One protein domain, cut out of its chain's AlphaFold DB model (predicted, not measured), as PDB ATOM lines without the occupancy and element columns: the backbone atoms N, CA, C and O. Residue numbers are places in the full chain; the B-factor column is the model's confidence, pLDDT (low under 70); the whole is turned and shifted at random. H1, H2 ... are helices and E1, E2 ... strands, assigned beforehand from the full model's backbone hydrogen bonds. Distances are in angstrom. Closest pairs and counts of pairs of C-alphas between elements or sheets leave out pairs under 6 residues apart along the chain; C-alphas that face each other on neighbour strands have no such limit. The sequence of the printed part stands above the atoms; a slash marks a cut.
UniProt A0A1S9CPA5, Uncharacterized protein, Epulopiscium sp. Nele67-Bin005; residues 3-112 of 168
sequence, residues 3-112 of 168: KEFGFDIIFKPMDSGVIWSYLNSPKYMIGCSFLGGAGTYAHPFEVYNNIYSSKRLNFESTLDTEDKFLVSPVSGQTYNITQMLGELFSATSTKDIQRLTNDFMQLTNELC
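What this domain is: This is residues 3 to 112 of the 168 residues of an uncharacterized protein of Epulopiscium sp. Nele67-Bin005 (UniProt A0A1S9CPA5). Three helices, H2, H3 and H4, lie side by side as a small loose bundle with their centres in a triangle, and the hairpin of E1 and E2 leads straight into H3 and passes near residues 103 to 111 of H4. H1 lies by itself at the other end of the longest axis, joined to this body by the long link of residues 24 to 44, and residues 3 to 8 stick out there. The printed part has 110 residues, with four named helices and two named strands in the order H1 H2 E1 E2 H3 H4; the sheet, E1 - E2, is antiparallel. The class is mostly helix, though under half of the residues are in named elements. The whole is only just loose, close to compact, with a radius of gyration of the C-alphas of 16.1 A and spans of 47 by 32 by 28 A.

Where its parts are: Residues 3 to 15 hold no named element. H1 is residues 16 to 23, 10.8 A long, and begins at C-alpha 16 at (35.527, 12.136, 5.316). H2 is residues 45 to 52, 10.6 A, beginning at C-alpha 45 at (23.738, 1.625, -17.003). E1, residues 69 to 71, and E2, residues 78 to 80, are 6.8 A each. H3 is residues 81 to 90, 14.1 A. H4, the longest helix, is residues 94 to 111, 25.6 A, and ends at C-alpha 111 at (17.215, -7.450, -2.052).

How they stand to each other: H3 touches H2 at a shallow tilt of 12 degrees, opposite ways; their closest C-alphas, those of Phe 45 and Phe 89, are 5.7 A apart. H3 and H4 form a helical hairpin and touch at a shallow tilt of 26 degrees, opposite ways, with the C-alphas of Leu 88 and Ile 97 closest at 6.2 A; H4 touches H3 with residues 96 to 101 alone. H2 and H4 run the same way at a shallow tilt of 19 degrees and are close but not clearly touching, with the C-alphas of Tyr 48 and Phe 104 closest at 7.4 A. E1 and E2 are an antiparallel hairpin, with N 70 and O 79 at 3.0 A and N 79 and O 70 at 2.8 A, both within hydrogen-bond range. E1 and H4 are near each other, with 5 pairs of C-alphas within 10 A. E2 and H4 are only just apart, with their closest C-alphas at 8.2 A. H1 is apart from H2, E1, E2, H3 and H4. In H2, H3 and H4 every O i to N i+4 pair is within hydrogen-bond range; in H1 2 of 4 are.

The domain as a whole: The two C-alphas farthest apart, those of Asp 8 and Ser 93, are 47.8 A apart. The printed part has no cut. The links from H1 to H2, 21 residues, and from H2 to E1, 16 residues, are long. The mean pLDDT of the printed part is 87.4; residues 39, 41 and 60 to 65 are under 70.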
ATOM      1  N   LYS A   3      15.100   5.641  16.346       88.62
ATOM      2  CA  LYS A   3      14.930   5.381  17.790       88.62
ATOM      3  C   LYS A   3      13.463   5.258  18.221       88.62
ATOM      4  O   LYS A   3      13.152   4.435  19.070       88.62
ATOM      5  N   GLU A   4      12.566   6.053  17.636       91.69
ATOM      6  CA  GLU A   4      11.117   5.978  17.912       91.69
ATOM      7  C   GLU A   4      10.510   4.681  17.366       91.69
ATOM      8  O   GLU A   4       9.598   4.132  17.969       91.69
ATOM      9  N   PHE A   5      11.055   4.157  16.263       90.44
ATOM     10  CA  PHE A   5      10.719   2.836  15.721       90.44
ATOM     11  C   PHE A   5      11.332   1.668  16.519       90.44
ATOM     12  O   PHE A   5      11.134   0.515  16.147       90.44
ATOM     13  N   GLY A   6      12.061   1.939  17.610       93.69
ATOM     14  CA  GLY A   6      12.603   0.915  18.508       93.69
ATOM     15  C   GLY A   6      14.025   0.443  18.192       93.69
ATOM     16  O   GLY A   6      14.491  -0.510  18.809       93.69
ATOM     17  N   PHE A   7      14.740   1.092  17.267       89.50
ATOM     18  CA  PHE A   7      16.141   0.757  17.001       89.50
ATOM     19  C   PHE A   7      17.085   1.414  18.017       89.50
ATOM     20  O   PHE A   7      17.077   2.638  18.188       89.50
ATOM     21  N   ASP A   8      17.967   0.617  18.628       91.44
ATOM     22  CA  ASP A   8      19.078   1.126  19.436       91.44
ATOM     23  C   ASP A   8      20.232   1.579  18.529       91.44
ATOM     24  O   ASP A   8      21.048   0.783  18.063       91.44
ATOM     25  N   ILE A   9      20.252   2.875  18.208       88.88
ATOM     26  CA  ILE A   9      21.239   3.469  17.302       88.88
ATOM     27  C   ILE A   9      21.914   4.700  17.904       88.88
ATOM     28  O   ILE A   9      21.301   5.519  18.591       88.88
ATOM     29  N   ILE A  10      23.186   4.890  17.566       88.44
ATOM     30  CA  ILE A  10      23.958   6.084  17.920       88.44
ATOM     31  C   ILE A  10      24.571   6.639  16.640       88.44
ATOM     32  O   ILE A  10      25.302   5.937  15.941       88.44
ATOM     33  N   PHE A  11      24.293   7.908  16.337       89.00
ATOM     34  CA  PHE A  11      24.959   8.593  15.237       89.00
ATOM     35  C   PHE A  11      26.428   8.828  15.595       89.00
ATOM     36  O   PHE A  11      26.730   9.428  16.628       89.00
ATOM     37  N   LYS A  12      27.337   8.358  14.739       88.94
ATOM     38  CA  LYS A  12      28.779   8.563  14.888       88.94
ATOM     39  C   LYS A  12      29.282   9.448  13.748       88.94
ATOM     40  O   LYS A  12      29.435   8.936  12.639       88.94
ATOM     41  N   PRO A  13      29.533  10.749  13.984       89.25
ATOM     42  CA  PRO A  13      30.182  11.576  12.979       89.25
ATOM     43  C   PRO A  13      31.610  11.068  12.761       89.25
ATOM     44  O   PRO A  13      32.309  10.711  13.710       89.25
ATOM     45  N   MET A  14      32.034  11.029  11.505       89.31
ATOM     46  CA  MET A  14      33.375  10.617  11.106       89.31
ATOM     47  C   MET A  14      33.936  11.647  10.138       89.31
ATOM     48  O   MET A  14      33.188  12.235   9.353       89.31
ATOM     49  N   ASP A  15      35.252  11.837  10.174       91.31
ATOM     50  CA  ASP A  15      35.938  12.558   9.109       91.31
ATOM     51  C   ASP A  15      35.735  11.852   7.757       91.31
ATOM     52  O   ASP A  15      35.593  10.628   7.686       91.31
ATOM     53  N   SER A  16      35.738  12.632   6.675       82.44
ATOM     54  CA  SER A  16      35.527  12.136   5.316       82.44
ATOM     55  C   SER A  16      36.523  11.051   4.885       82.44
ATOM     56  O   SER A  16      36.134  10.127   4.182       82.44
ATOM     57  N   GLY A  17      37.786  11.090   5.318       83.44
ATOM     58  CA  GLY A  17      38.741  10.019   5.020       83.44
ATOM     59  C   GLY A  17      38.403   8.729   5.772       83.44
ATOM     60  O   GLY A  17      38.471   7.632   5.221       83.44
ATOM     61  N   VAL A  18      37.963   8.872   7.023       88.31
ATOM     62  CA  VAL A  18      37.647   7.761   7.930       88.31
ATOM     63  C   VAL A  18      36.340   7.069   7.547       88.31
ATOM     64  O   VAL A  18      36.269   5.838   7.583       88.31
ATOM     65  N   ILE A  19      35.314   7.826   7.137       88.44
ATOM     66  CA  ILE A  19      34.006   7.257   6.785       88.44
ATOM     67  C   ILE A  19      34.109   6.310   5.586       88.44
ATOM     68  O   ILE A  19      33.460   5.267   5.574       88.44
ATOM     69  N   TRP A  20      34.965   6.606   4.602       85.38
ATOM     70  CA  TRP A  20      35.140   5.730   3.443       85.38
ATOM     71  C   TRP A  20      35.868   4.440   3.796       85.38
ATOM     72  O   TRP A  20      35.454   3.376   3.340       85.38
ATOM     73  N   SER A  21      36.901   4.507   4.636       86.75
ATOM     74  CA  SER A  21      37.555   3.306   5.160       86.75
ATOM     75  C   SER A  21      36.584   2.451   5.974       86.75
ATOM     76  O   SER A  21      36.574   1.233   5.822       86.75
ATOM     77  N   TYR A  22      35.727   3.077   6.788       87.25
ATOM     78  CA  TYR A  22      34.700   2.380   7.559       87.25
ATOM     79  C   TYR A  22      33.666   1.695   6.654       87.25
ATOM     80  O   TYR A  22      33.466   0.486   6.772       87.25
ATOM     81  N   LEU A  23      33.068   2.430   5.710       86.75
ATOM     82  CA  LEU A  23      32.022   1.928   4.806       86.75
ATOM     83  C   LEU A  23      32.514   0.907   3.775       86.75
ATOM     84  O   LEU A  23      31.703   0.204   3.187       86.75
ATOM     85  N   ASN A  24      33.822   0.827   3.539       82.50
ATOM     86  CA  ASN A  24      34.422  -0.199   2.684       82.50
ATOM     87  C   ASN A  24      34.971  -1.395   3.485       82.50
ATOM     88  O   ASN A  24      35.550  -2.304   2.895       82.50
ATOM     89  N   SER A  25      34.847  -1.388   4.815       82.31
ATOM     90  CA  SER A  25      35.302  -2.483   5.680       82.31
ATOM     91  C   SER A  25      34.188  -3.508   5.912       82.31
ATOM     92  O   SER A  25      33.027  -3.137   5.902       82.31
ATOM     93  N   PRO A  26      34.474  -4.768   6.267       77.31
ATOM     94  CA  PRO A  26      33.425  -5.726   6.643       77.31
ATOM     95  C   PRO A  26      32.729  -5.397   7.985       77.31
ATOM     96  O   PRO A  26      31.928  -6.184   8.474       77.31
ATOM     97  N   LYS A  27      33.073  -4.273   8.635       73.50
ATOM     98  CA  LYS A  27      32.617  -3.901   9.987       73.50
ATOM     99  C   LYS A  27      31.617  -2.744  10.004       73.50
ATOM    100  O   LYS A  27      31.278  -2.269  11.094       73.50
ATOM    101  N   TYR A  28      31.182  -2.232   8.848       76.94
ATOM    102  CA  TYR A  28      30.119  -1.228   8.868       76.94
ATOM    103  C   TYR A  28      28.787  -1.862   9.259       76.94
ATOM    104  O   TYR A  28      28.495  -2.993   8.894       76.94
ATOM    105  N   MET A  29      27.992  -1.121  10.030       78.06
ATOM    106  CA  MET A  29      26.627  -1.528  10.368       78.06
ATOM    107  C   MET A  29      25.645  -0.859   9.411       78.06
ATOM    108  O   MET A  29      25.025  -1.508   8.581       78.06
ATOM    109  N   ILE A  30      25.537   0.466   9.507       83.75
ATOM    110  CA  ILE A  30      24.704   1.310   8.653       83.75
ATOM    111  C   ILE A  30      25.479   2.603   8.428       83.75
ATOM    112  O   ILE A  30      26.065   3.150   9.365       83.75
ATOM    113  N   GLY A  31      25.477   3.110   7.199       85.88
ATOM    114  CA  GLY A  31      26.044   4.416   6.909       85.88
ATOM    115  C   GLY A  31      25.328   5.121   5.775       85.88
ATOM    116  O   GLY A  31      24.734   4.497   4.900       85.88
ATOM    117  N   CYS A  32      25.406   6.446   5.801       85.69
ATOM    118  CA  CYS A  32      24.908   7.280   4.723       85.69
ATOM    119  C   CYS A  32      25.996   7.399   3.656       85.69
ATOM    120  O   CYS A  32      27.072   7.938   3.916       85.69
ATOM    121  N   SER A  33      25.712   6.906   2.455       85.06
ATOM    122  CA  SER A  33      26.591   7.029   1.294       85.06
ATOM    123  C   SER A  33      25.785   7.454   0.079       85.06
ATOM    124  O   SER A  33      24.582   7.220  -0.006       85.06
ATOM    125  N   PHE A  34      26.475   8.034  -0.896       85.69
ATOM    126  CA  PHE A  34      25.934   8.181  -2.238       85.69
ATOM    127  C   PHE A  34      26.094   6.859  -2.992       85.69
ATOM    128  O   PHE A  34      27.167   6.248  -2.950       85.69
ATOM    129  N   LEU A  35      25.017   6.429  -3.642       87.56
ATOM    130  CA  LEU A  35      24.912   5.226  -4.467       87.56
ATOM    131  C   LEU A  35      24.062   5.559  -5.698       87.56
ATOM    132  O   LEU A  35      23.233   6.466  -5.639       87.56
ATOM    133  N   GLY A  36      24.270   4.837  -6.797       86.38
ATOM    134  CA  GLY A  36      23.484   5.001  -8.021       86.38
ATOM    135  C   GLY A  36      23.772   6.296  -8.787       86.38
ATOM    136  O   GLY A  36      22.904   6.799  -9.490       86.38
ATOM    137  N   GLY A  37      24.968   6.871  -8.648       82.94
ATOM    138  CA  GLY A  37      25.330   8.078  -9.396       82.94
ATOM    139  C   GLY A  37      25.565   7.793 -10.885       82.94
ATOM    140  O   GLY A  37      26.349   6.907 -11.214       82.94
ATOM    141  N   ALA A  38      24.958   8.591 -11.768       79.44
ATOM    142  CA  ALA A  38      25.276   8.642 -13.197       79.44
ATOM    143  C   ALA A  38      26.152   9.873 -13.483       79.44
ATOM    144  O   ALA A  38      25.695  11.016 -13.408       79.44
ATOM    145  N   GLY A  39      27.444   9.646 -13.723       68.06
ATOM    146  CA  GLY A  39      28.429  10.708 -13.939       68.06
ATOM    147  C   GLY A  39      28.466  11.231 -15.376       68.06
ATOM    148  O   GLY A  39      29.021  12.306 -15.622       68.06
ATOM    149  N   THR A  40      27.898  10.491 -16.328       73.44
ATOM    150  CA  THR A  40      27.909  10.822 -17.752       73.44
ATOM    151  C   THR A  40      26.495  10.770 -18.347       73.44
ATOM    152  O   THR A  40      25.543  11.246 -17.737       73.44
ATOM    153  N   TYR A  41      26.365  10.308 -19.592       69.06
ATOM    154  CA  TYR A  41      25.108  10.163 -20.326       69.06
ATOM    155  C   TYR A  41      24.646   8.703 -20.416       69.06
ATOM    156  O   TYR A  41      23.570   8.448 -20.946       69.06
ATOM    157  N   ALA A  42      25.428   7.746 -19.910       78.12
ATOM    158  CA  ALA A  42      25.128   6.318 -20.005       78.12
ATOM    159  C   ALA A  42      24.114   5.856 -18.934       78.12
ATOM    160  O   ALA A  42      24.254   4.802 -18.316       78.12
ATOM    161  N   HIS A  43      23.079   6.660 -18.695       83.56
ATOM    162  CA  HIS A  43      21.935   6.277 -17.877       83.56
ATOM    163  C   HIS A  43      21.030   5.309 -18.669       83.56
ATOM    164  O   HIS A  43      20.762   5.584 -19.838       83.56
ATOM    165  N   PRO A  44      20.511   4.214 -18.075       91.06
ATOM    166  CA  PRO A  44      20.582   3.834 -16.657       91.06
ATOM    167  C   PRO A  44      21.752   2.904 -16.293       91.06
ATOM    168  O   PRO A  44      21.890   2.543 -15.125       91.06
ATOM    169  N   PHE A  45      22.604   2.523 -17.250       92.94
ATOM    170  CA  PHE A  45      23.738   1.625 -17.003       92.94
ATOM    171  C   PHE A  45      24.625   2.095 -15.843       92.94
ATOM    172  O   PHE A  45      24.903   1.312 -14.939       92.94
ATOM    173  N   GLU A  46      25.038   3.367 -15.821       89.94
ATOM    174  CA  GLU A  46      25.949   3.868 -14.782       89.94
ATOM    175  C   GLU A  46      25.373   3.752 -13.374       89.94
ATOM    176  O   GLU A  46      26.112   3.452 -12.439       89.94
ATOM    177  N   VAL A  47      24.059   3.946 -13.230       91.56
ATOM    178  CA  VAL A  47      23.357   3.847 -11.947       91.56
ATOM    179  C   VAL A  47      23.501   2.432 -11.397       91.56
ATOM    180  O   VAL A  47      24.001   2.242 -10.286       91.56
ATOM    181  N   TYR A  48      23.121   1.427 -12.187       94.00
ATOM    182  CA  TYR A  48      23.181   0.035 -11.749       94.00
ATOM    183  C   TYR A  48      24.609  -0.477 -11.647       94.00
ATOM    184  O   TYR A  48      24.934  -1.157 -10.677       94.00
ATOM    185  N   ASN A  49      25.493  -0.088 -12.562       91.81
ATOM    186  CA  ASN A  49      26.905  -0.418 -12.447       91.81
ATOM    187  C   ASN A  49      27.486   0.140 -11.138       91.81
ATOM    188  O   ASN A  49      28.172  -0.579 -10.417       91.81
ATOM    189  N   ASN A  50      27.161   1.383 -10.765       90.00
ATOM    190  CA  ASN A  50      27.602   1.984  -9.506       90.00
ATOM    191  C   ASN A  50      27.060   1.247  -8.273       90.00
ATOM    192  O   ASN A  50      27.798   1.056  -7.311       90.00
ATOM    193  N   ILE A  51      25.796   0.817  -8.302       91.56
ATOM    194  CA  ILE A  51      25.183   0.032  -7.221       91.56
ATOM    195  C   ILE A  51      25.881  -1.328  -7.104       91.56
ATOM    196  O   ILE A  51      26.466  -1.640  -6.070       91.56
ATOM    197  N   TYR A  52      25.884  -2.129  -8.167       90.88
ATOM    198  CA  TYR A  52      26.308  -3.529  -8.104       90.88
ATOM    199  C   TYR A  52      27.829  -3.734  -8.034       90.88
ATOM    200  O   TYR A  52      28.269  -4.809  -7.611       90.88
ATOM    201  N   SER A  53      28.628  -2.712  -8.361       86.12
ATOM    202  CA  SER A  53      30.082  -2.687  -8.119       86.12
ATOM    203  C   SER A  53      30.473  -2.117  -6.746       86.12
ATOM    204  O   SER A  53      31.643  -2.168  -6.360       86.12
ATOM    205  N   SER A  54      29.521  -1.573  -5.979       85.94
ATOM    206  CA  SER A  54      29.812  -0.930  -4.698       85.94
ATOM    207  C   SER A  54      30.175  -1.945  -3.612       85.94
ATOM    208  O   SER A  54      29.347  -2.751  -3.185       85.94
ATOM    209  N   LYS A  55      31.381  -1.813  -3.048       80.69
ATOM    210  CA  LYS A  55      31.822  -2.548  -1.843       80.69
ATOM    211  C   LYS A  55      30.993  -2.217  -0.591       80.69
ATOM    212  O   LYS A  55      31.030  -2.951   0.392       80.69
ATOM    213  N   ARG A  56      30.225  -1.123  -0.629       83.56
ATOM    214  CA  ARG A  56      29.406  -0.626   0.491       83.56
ATOM    215  C   ARG A  56      28.053  -1.327   0.625       83.56
ATOM    216  O   ARG A  56      27.311  -1.016   1.545       83.56
ATOM    217  N   LEU A  57      27.715  -2.209  -0.317       83.75
ATOM    218  CA  LEU A  57      26.466  -2.985  -0.320       83.75
ATOM    219  C   LEU A  57      26.674  -4.448   0.094       83.75
ATOM    220  O   LEU A  57      25.797  -5.279  -0.099       83.75
ATOM    221  N   ASN A  58      27.846  -4.746   0.656       75.06
ATOM    222  CA  ASN A  58      28.256  -6.037   1.212       75.06
ATOM    223  C   ASN A  58      28.001  -7.244   0.305       75.06
ATOM    224  O   ASN A  58      27.751  -8.347   0.784       75.06
ATOM    225  N   PHE A  59      28.047  -7.052  -1.009       77.44
ATOM    226  CA  PHE A  59      28.026  -8.184  -1.914       77.44
ATOM    227  C   PHE A  59      29.325  -8.976  -1.750       77.44
ATOM    228  O   PHE A  59      30.406  -8.394  -1.827       77.44
ATOM    229  N   GLU A  60      29.213 -10.290  -1.545       64.75
ATOM    230  CA  GLU A  60      30.361 -11.180  -1.311       64.75
ATOM    231  C   GLU A  60      31.355 -11.193  -2.485       64.75
ATOM    232  O   GLU A  60      32.543 -11.425  -2.278       64.75
ATOM    233  N   SER A  61      30.896 -10.868  -3.700       56.97
ATOM    234  CA  SER A  61      31.733 -10.715  -4.890       56.97
ATOM    235  C   SER A  61      31.706  -9.289  -5.453       56.97
ATOM    236  O   SER A  61      30.653  -8.674  -5.696       56.97
ATOM    237  N   THR A  62      32.901  -8.748  -5.687       58.19
ATOM    238  CA  THR A  62      33.126  -7.625  -6.601       58.19
ATOM    239  C   THR A  62      33.203  -8.158  -8.032       58.19
ATOM    240  O   THR A  62      33.564  -9.312  -8.243       58.19
ATOM    241  N   LEU A  63      32.835  -7.342  -9.026       59.94
ATOM    242  CA  LEU A  63      32.810  -7.701 -10.459       59.94
ATOM    243  C   LEU A  63      34.223  -7.887 -11.063       59.94
ATOM    244  O   LEU A  63      34.442  -7.587 -12.232       59.94
ATOM    245  N   ASP A  64      35.209  -8.305 -10.269       56.69
ATOM    246  CA  ASP A  64      36.615  -8.065 -10.589       56.69
ATOM    247  C   ASP A  64      37.178  -9.032 -11.644       56.69
ATOM    248  O   ASP A  64      38.159  -8.667 -12.279       56.69
ATOM    249  N   THR A  65      36.530 -10.175 -11.922       58.47
ATOM    250  CA  THR A  65      36.821 -11.046 -13.094       58.47
ATOM    251  C   THR A  65      35.772 -12.136 -13.371       58.47
ATOM    252  O   THR A  65      35.834 -12.774 -14.419       58.47
ATOM    253  N   GLU A  66      34.837 -12.391 -12.452       73.31
ATOM    254  CA  GLU A  66      33.894 -13.514 -12.530       73.31
ATOM    255  C   GLU A  66      32.440 -13.035 -12.618       73.31
ATOM    256  O   GLU A  66      32.096 -11.920 -12.206       73.31
ATOM    257  N   ASP A  67      31.578 -13.894 -13.162       86.19
ATOM    258  CA  ASP A  67      30.145 -13.634 -13.201       86.19
ATOM    259  C   ASP A  67      29.576 -13.539 -11.783       86.19
ATOM    260  O   ASP A  67      29.745 -14.425 -10.942       86.19
ATOM    261  N   LYS A  68      28.862 -12.446 -11.523       87.62
ATOM    262  CA  LYS A  68      28.203 -12.192 -10.251       87.62
ATOM    263  C   LYS A  68      26.757 -12.644 -10.326       87.62
ATOM    264  O   LYS A  68      25.943 -12.022 -11.007       87.62
ATOM    265  N   PHE A  69      26.435 -13.678  -9.563       91.06
ATOM    266  CA  PHE A  69      25.073 -14.179  -9.431       91.06
ATOM    267  C   PHE A  69      24.446 -13.699  -8.128       91.06
ATOM    268  O   PHE A  69      25.061 -13.788  -7.068       91.06
ATOM    269  N   LEU A  70      23.212 -13.205  -8.203       91.69
ATOM    270  CA  LEU A  70      22.397 -12.881  -7.036       91.69
ATOM    271  C   LEU A  70      21.078 -13.636  -7.116       91.69
ATOM    272  O   LEU A  70      20.497 -13.772  -8.190       91.69
ATOM    273  N   VAL A  71      20.607 -14.117  -5.972       92.69
ATOM    274  CA  VAL A  71      19.321 -14.807  -5.862       92.69
ATOM    275  C   VAL A  71      18.331 -13.855  -5.216       92.69
ATOM    276  O   VAL A  71      18.611 -13.293  -4.156       92.69
ATOM    277  N   SER A  72      17.177 -13.672  -5.850       94.31
ATOM    278  CA  SER A  72      16.076 -12.943  -5.236       94.31
ATOM    279  C   SER A  72      15.593 -13.686  -3.986       94.31
ATOM    280  O   SER A  72      15.215 -14.857  -4.086       94.31
ATOM    281  N   PRO A  73      15.525 -13.026  -2.818       93.19
ATOM    282  CA  PRO A  73      14.989 -13.644  -1.610       93.19
ATOM    283  C   PRO A  73      13.461 -13.804  -1.657       93.19
ATOM    284  O   PRO A  73      12.902 -14.495  -0.810       93.19
ATOM    285  N   VAL A  74      12.781 -13.169  -2.621       95.19
ATOM    286  CA  VAL A  74      11.317 -13.194  -2.757       95.19
ATOM    287  C   VAL A  74      10.876 -14.239  -3.778       95.19
ATOM    288  O   VAL A  74      10.012 -15.060  -3.481       95.19
ATOM    289  N   SER A  75      11.458 -14.220  -4.979       93.44
ATOM    290  CA  SER A  75      11.060 -15.112  -6.076       93.44
ATOM    291  C   SER A  75      11.912 -16.380  -6.172       93.44
ATOM    292  O   SER A  75      11.511 -17.335  -6.834       93.44
ATOM    293  N   GLY A  76      13.095 -16.402  -5.546       93.88
ATOM    294  CA  GLY A  76      14.086 -17.468  -5.714       93.88
ATOM    295  C   GLY A  76      14.785 -17.461  -7.079       93.88
ATOM    296  O   GLY A  76      15.592 -18.347  -7.352       93.88
ATOM    297  N   GLN A  77      14.495 -16.483  -7.946       95.12
ATOM    298  CA  GLN A  77      15.128 -16.358  -9.255       95.12
ATOM    299  C   GLN A  77      16.600 -15.954  -9.112       95.12
ATOM    300  O   GLN A  77      16.934 -15.018  -8.383       95.12
ATOM    301  N   THR A  78      17.471 -16.631  -9.857       95.12
ATOM    302  CA  THR A  78      18.891 -16.282  -9.975       95.12
ATOM    303  C   THR A  78      19.104 -15.307 -11.130       95.12
ATOM    304  O   THR A  78      18.668 -15.558 -12.253       95.12
ATOM    305  N   TYR A  79      19.824 -14.223 -10.864       94.19
ATOM    306  CA  TYR A  79      20.176 -13.179 -11.820       94.19
ATOM    307  C   TYR A  79      21.689 -13.151 -12.035       94.19
ATOM    308  O   TYR A  79      22.443 -13.073 -11.065       94.19
ATOM    309  N   ASN A  80      22.135 -13.177 -13.295       94.06
ATOM    310  CA  ASN A  80      23.531 -12.924 -13.659       94.06
ATOM    311  C   ASN A  80      23.740 -11.416 -13.853       94.06
ATOM    312  O   ASN A  80      23.461 -10.862 -14.916       94.06
ATOM    313  N   ILE A  81      24.221 -10.748 -12.810       93.75
ATOM    314  CA  ILE A  81      24.392  -9.293 -12.772       93.75
ATOM    315  C   ILE A  81      25.441  -8.829 -13.773       93.75
ATOM    316  O   ILE A  81      25.241  -7.806 -14.428       93.75
ATOM    317  N   THR A  82      26.536  -9.579 -13.915       92.06
ATOM    318  CA  THR A  82      27.609  -9.257 -14.866       92.06
ATOM    319  C   THR A  82      27.060  -9.221 -16.288       92.06
ATOM    320  O   THR A  82      27.231  -8.227 -16.996       92.06
ATOM    321  N   GLN A  83      26.314 -10.259 -16.677       93.81
ATOM    322  CA  GLN A  83      25.680 -10.324 -17.990       93.81
ATOM    323  C   GLN A  83      24.634  -9.218 -18.178       93.81
ATOM    324  O   GLN A  83      24.675  -8.510 -19.181       93.81
ATOM    325  N   MET A  84      23.733  -9.018 -17.210       96.00
ATOM    326  CA  MET A  84      22.697  -7.981 -17.299       96.00
ATOM    327  C   MET A  84      23.288  -6.574 -17.453       96.00
ATOM    328  O   MET A  84      22.758  -5.766 -18.214       96.00
ATOM    329  N   LEU A  85      24.388  -6.266 -16.754       94.75
ATOM    330  CA  LEU A  85      25.086  -4.986 -16.894       94.75
ATOM    331  C   LEU A  85      25.724  -4.843 -18.279       94.75
ATOM    332  O   LEU A  85      25.616  -3.775 -18.881       94.75
ATOM    333  N   GLY A  86      26.352  -5.902 -18.801       94.19
ATOM    334  CA  GLY A  86      26.919  -5.914 -20.152       94.19
ATOM    335  C   GLY A  86      25.861  -5.731 -21.245       94.19
ATOM    336  O   GLY A  86      26.053  -4.943 -22.177       94.19
ATOM    337  N   GLU A  87      24.715  -6.401 -21.101       95.69
ATOM    338  CA  GLU A  87      23.553  -6.231 -21.975       95.69
ATOM    339  C   GLU A  87      23.010  -4.803 -21.898       95.69
ATOM    340  O   GLU A  87      22.789  -4.182 -22.935       95.69
ATOM    341  N   LEU A  88      22.856  -4.244 -20.692       95.62
ATOM    342  CA  LEU A  88      22.345  -2.885 -20.513       95.62
ATOM    343  C   LEU A  88      23.295  -1.830 -21.091       95.62
ATOM    344  O   LEU A  88      22.834  -0.850 -21.668       95.62
ATOM    345  N   PHE A  89      24.608  -2.036 -20.968       93.62
ATOM    346  CA  PHE A  89      25.616  -1.164 -21.572       93.62
ATOM    347  C   PHE A  89      25.539  -1.151 -23.103       93.62
ATOM    348  O   PHE A  89      25.748  -0.115 -23.731       93.62
ATOM    349  N   SER A  90      25.240  -2.307 -23.699       94.00
ATOM    350  CA  SER A  90      25.266  -2.510 -25.151       94.00
ATOM    351  C   SER A  90      23.893  -2.327 -25.811       94.00
ATOM    352  O   SER A  90      23.790  -2.327 -27.040       94.00
ATOM    353  N   ALA A  91      22.826  -2.194 -25.018       94.06
ATOM    354  CA  ALA A  91      21.459  -2.087 -25.499       94.06
ATOM    355  C   ALA A  91      21.227  -0.770 -26.254       94.06
ATOM    356  O   ALA A  91      21.461   0.324 -25.745       94.06
ATOM    357  N   THR A  92      20.698  -0.881 -27.471       91.38
ATOM    358  CA  THR A  92      20.336   0.269 -28.318       91.38
ATOM    359  C   THR A  92      18.827   0.434 -28.478       91.38
ATOM    360  O   THR A  92      18.360   1.506 -28.861       91.38
ATOM    361  N   SER A  93      18.045  -0.609 -28.177       95.31
ATOM    362  CA  SER A  93      16.588  -0.577 -28.286       95.31
ATOM    363  C   SER A  93      15.950  -0.105 -26.977       95.31
ATOM    364  O   SER A  93      16.283  -0.583 -25.891       95.31
ATOM    365  N   THR A  94      14.971   0.800 -27.068       93.50
ATOM    366  CA  THR A  94      14.216   1.278 -25.897       93.50
ATOM    367  C   THR A  94      13.548   0.132 -25.140       93.50
ATOM    368  O   THR A  94      13.482   0.157 -23.913       93.50
ATOM    369  N   LYS A  95      13.076  -0.889 -25.863       96.06
ATOM    370  CA  LYS A  95      12.413  -2.057 -25.280       96.06
ATOM    371  C   LYS A  95      13.367  -2.865 -24.399       96.06
ATOM    372  O   LYS A  95      12.990  -3.237 -23.291       96.06
ATOM    373  N   ASP A  96      14.588  -3.115 -24.871       94.56
ATOM    374  CA  ASP A  96      15.576  -3.885 -24.110       94.56
ATOM    375  C   ASP A  96      16.082  -3.095 -22.907       94.56
ATOM    376  O   ASP A  96      16.150  -3.644 -21.809       94.56
ATOM    377  N   ILE A  97      16.333  -1.792 -23.083       94.69
ATOM    378  CA  ILE A  97      16.711  -0.893 -21.986       94.69
ATOM    379  C   ILE A  97      15.636  -0.911 -20.895       94.69
ATOM    380  O   ILE A  97      15.962  -1.079 -19.722       94.69
ATOM    381  N   GLN A  98      14.356  -0.776 -21.258       96.38
ATOM    382  CA  GLN A  98      13.246  -0.798 -20.300       96.38
ATOM    383  C   GLN A  98      13.125  -2.143 -19.585       96.38
ATOM    384  O   GLN A  98      12.988  -2.164 -18.365       96.38
ATOM    385  N   ARG A  99      13.205  -3.259 -20.320       96.94
ATOM    386  CA  ARG A  99      13.149  -4.603 -19.736       96.94
ATOM    387  C   ARG A  99      14.269  -4.808 -18.714       96.94
ATOM    388  O   ARG A  99      13.975  -5.089 -17.561       96.94
ATOM    389  N   LEU A 100      15.525  -4.589 -19.112       97.38
ATOM    390  CA  LEU A 100      16.690  -4.751 -18.235       97.38
ATOM    391  C   LEU A 100      16.632  -3.809 -17.029       97.38
ATOM    392  O   LEU A 100      16.957  -4.203 -15.914       97.38
ATOM    393  N   THR A 101      16.180  -2.569 -17.236       96.56
ATOM    394  CA  THR A 101      15.972  -1.608 -16.146       96.56
ATOM    395  C   THR A 101      14.939  -2.123 -15.151       96.56
ATOM    396  O   THR A 101      15.195  -2.068 -13.953       96.56
ATOM    397  N   ASN A 102      13.809  -2.655 -15.620       96.69
ATOM    398  CA  ASN A 102      12.782  -3.223 -14.750       96.69
ATOM    399  C   ASN A 102      13.298  -4.448 -13.985       96.69
ATOM    400  O   ASN A 102      13.043  -4.546 -12.786       96.69
ATOM    401  N   ASP A 103      14.071  -5.322 -14.636       96.50
ATOM    402  CA  ASP A 103      14.690  -6.483 -13.987       96.50
ATOM    403  C   ASP A 103      15.621  -6.032 -12.842       96.50
ATOM    404  O   ASP A 103      15.553  -6.554 -11.728       96.50
ATOM    405  N   PHE A 104      16.434  -4.994 -13.071       96.62
ATOM    406  CA  PHE A 104      17.262  -4.404 -12.019       96.62
ATOM    407  C   PHE A 104      16.446  -3.723 -10.915       96.62
ATOM    408  O   PHE A 104      16.804  -3.856  -9.742       96.62
ATOM    409  N   MET A 105      15.377  -2.994 -11.249       95.12
ATOM    410  CA  MET A 105      14.498  -2.361 -10.256       95.12
ATOM    411  C   MET A 105      13.874  -3.412  -9.342       95.12
ATOM    412  O   MET A 105      13.909  -3.263  -8.120       95.12
ATOM    413  N   GLN A 106      13.332  -4.475  -9.935       95.44
ATOM    414  CA  GLN A 106      12.713  -5.569  -9.206       95.44
ATOM    415  C   GLN A 106      13.720  -6.221  -8.262       95.44
ATOM    416  O   GLN A 106      13.488  -6.240  -7.055       95.44
ATOM    417  N   LEU A 107      14.868  -6.664  -8.781       95.56
ATOM    418  CA  LEU A 107      15.878  -7.318  -7.959       95.56
ATOM    419  C   LEU A 107      16.386  -6.404  -6.834       95.56
ATOM    420  O   LEU A 107      16.512  -6.838  -5.693       95.56
ATOM    421  N   THR A 108      16.653  -5.129  -7.127       93.88
ATOM    422  CA  THR A 108      17.148  -4.171  -6.121       93.88
ATOM    423  C   THR A 108      16.145  -3.989  -4.982       93.88
ATOM    424  O   THR A 108      16.544  -3.951  -3.817       93.88
ATOM    425  N   ASN A 109      14.851  -3.911  -5.310       93.81
ATOM    426  CA  ASN A 109      13.780  -3.821  -4.320       93.81
ATOM    427  C   ASN A 109      13.656  -5.105  -3.498       93.81
ATOM    428  O   ASN A 109      13.515  -5.034  -2.284       93.81
ATOM    429  N   GLU A 110      13.729  -6.271  -4.139       94.81
ATOM    430  CA  GLU A 110      13.631  -7.564  -3.457       94.81
ATOM    431  C   GLU A 110      14.821  -7.811  -2.520       94.81
ATOM    432  O   GLU A 110      14.653  -8.388  -1.450       94.81
ATOM    433  N   LEU A 111      16.017  -7.337  -2.882       92.31
ATOM    434  CA  LEU A 111      17.215  -7.450  -2.052       92.31
ATOM    435  C   LEU A 111      17.230  -6.481  -0.857       92.31
ATOM    436  O   LEU A 111      17.972  -6.725   0.093       92.31
ATOM    437  N   CYS A 112      16.469  -5.378  -0.896       91.12
ATOM    438  CA  CYS A 112      16.456  -4.338   0.148       91.12
ATOM    439  C   CYS A 112      17.865  -3.855   0.576       91.12
ATOM    440  O   CYS A 112      18.107  -3.534   1.739       91.12
TER     441      CYS A 112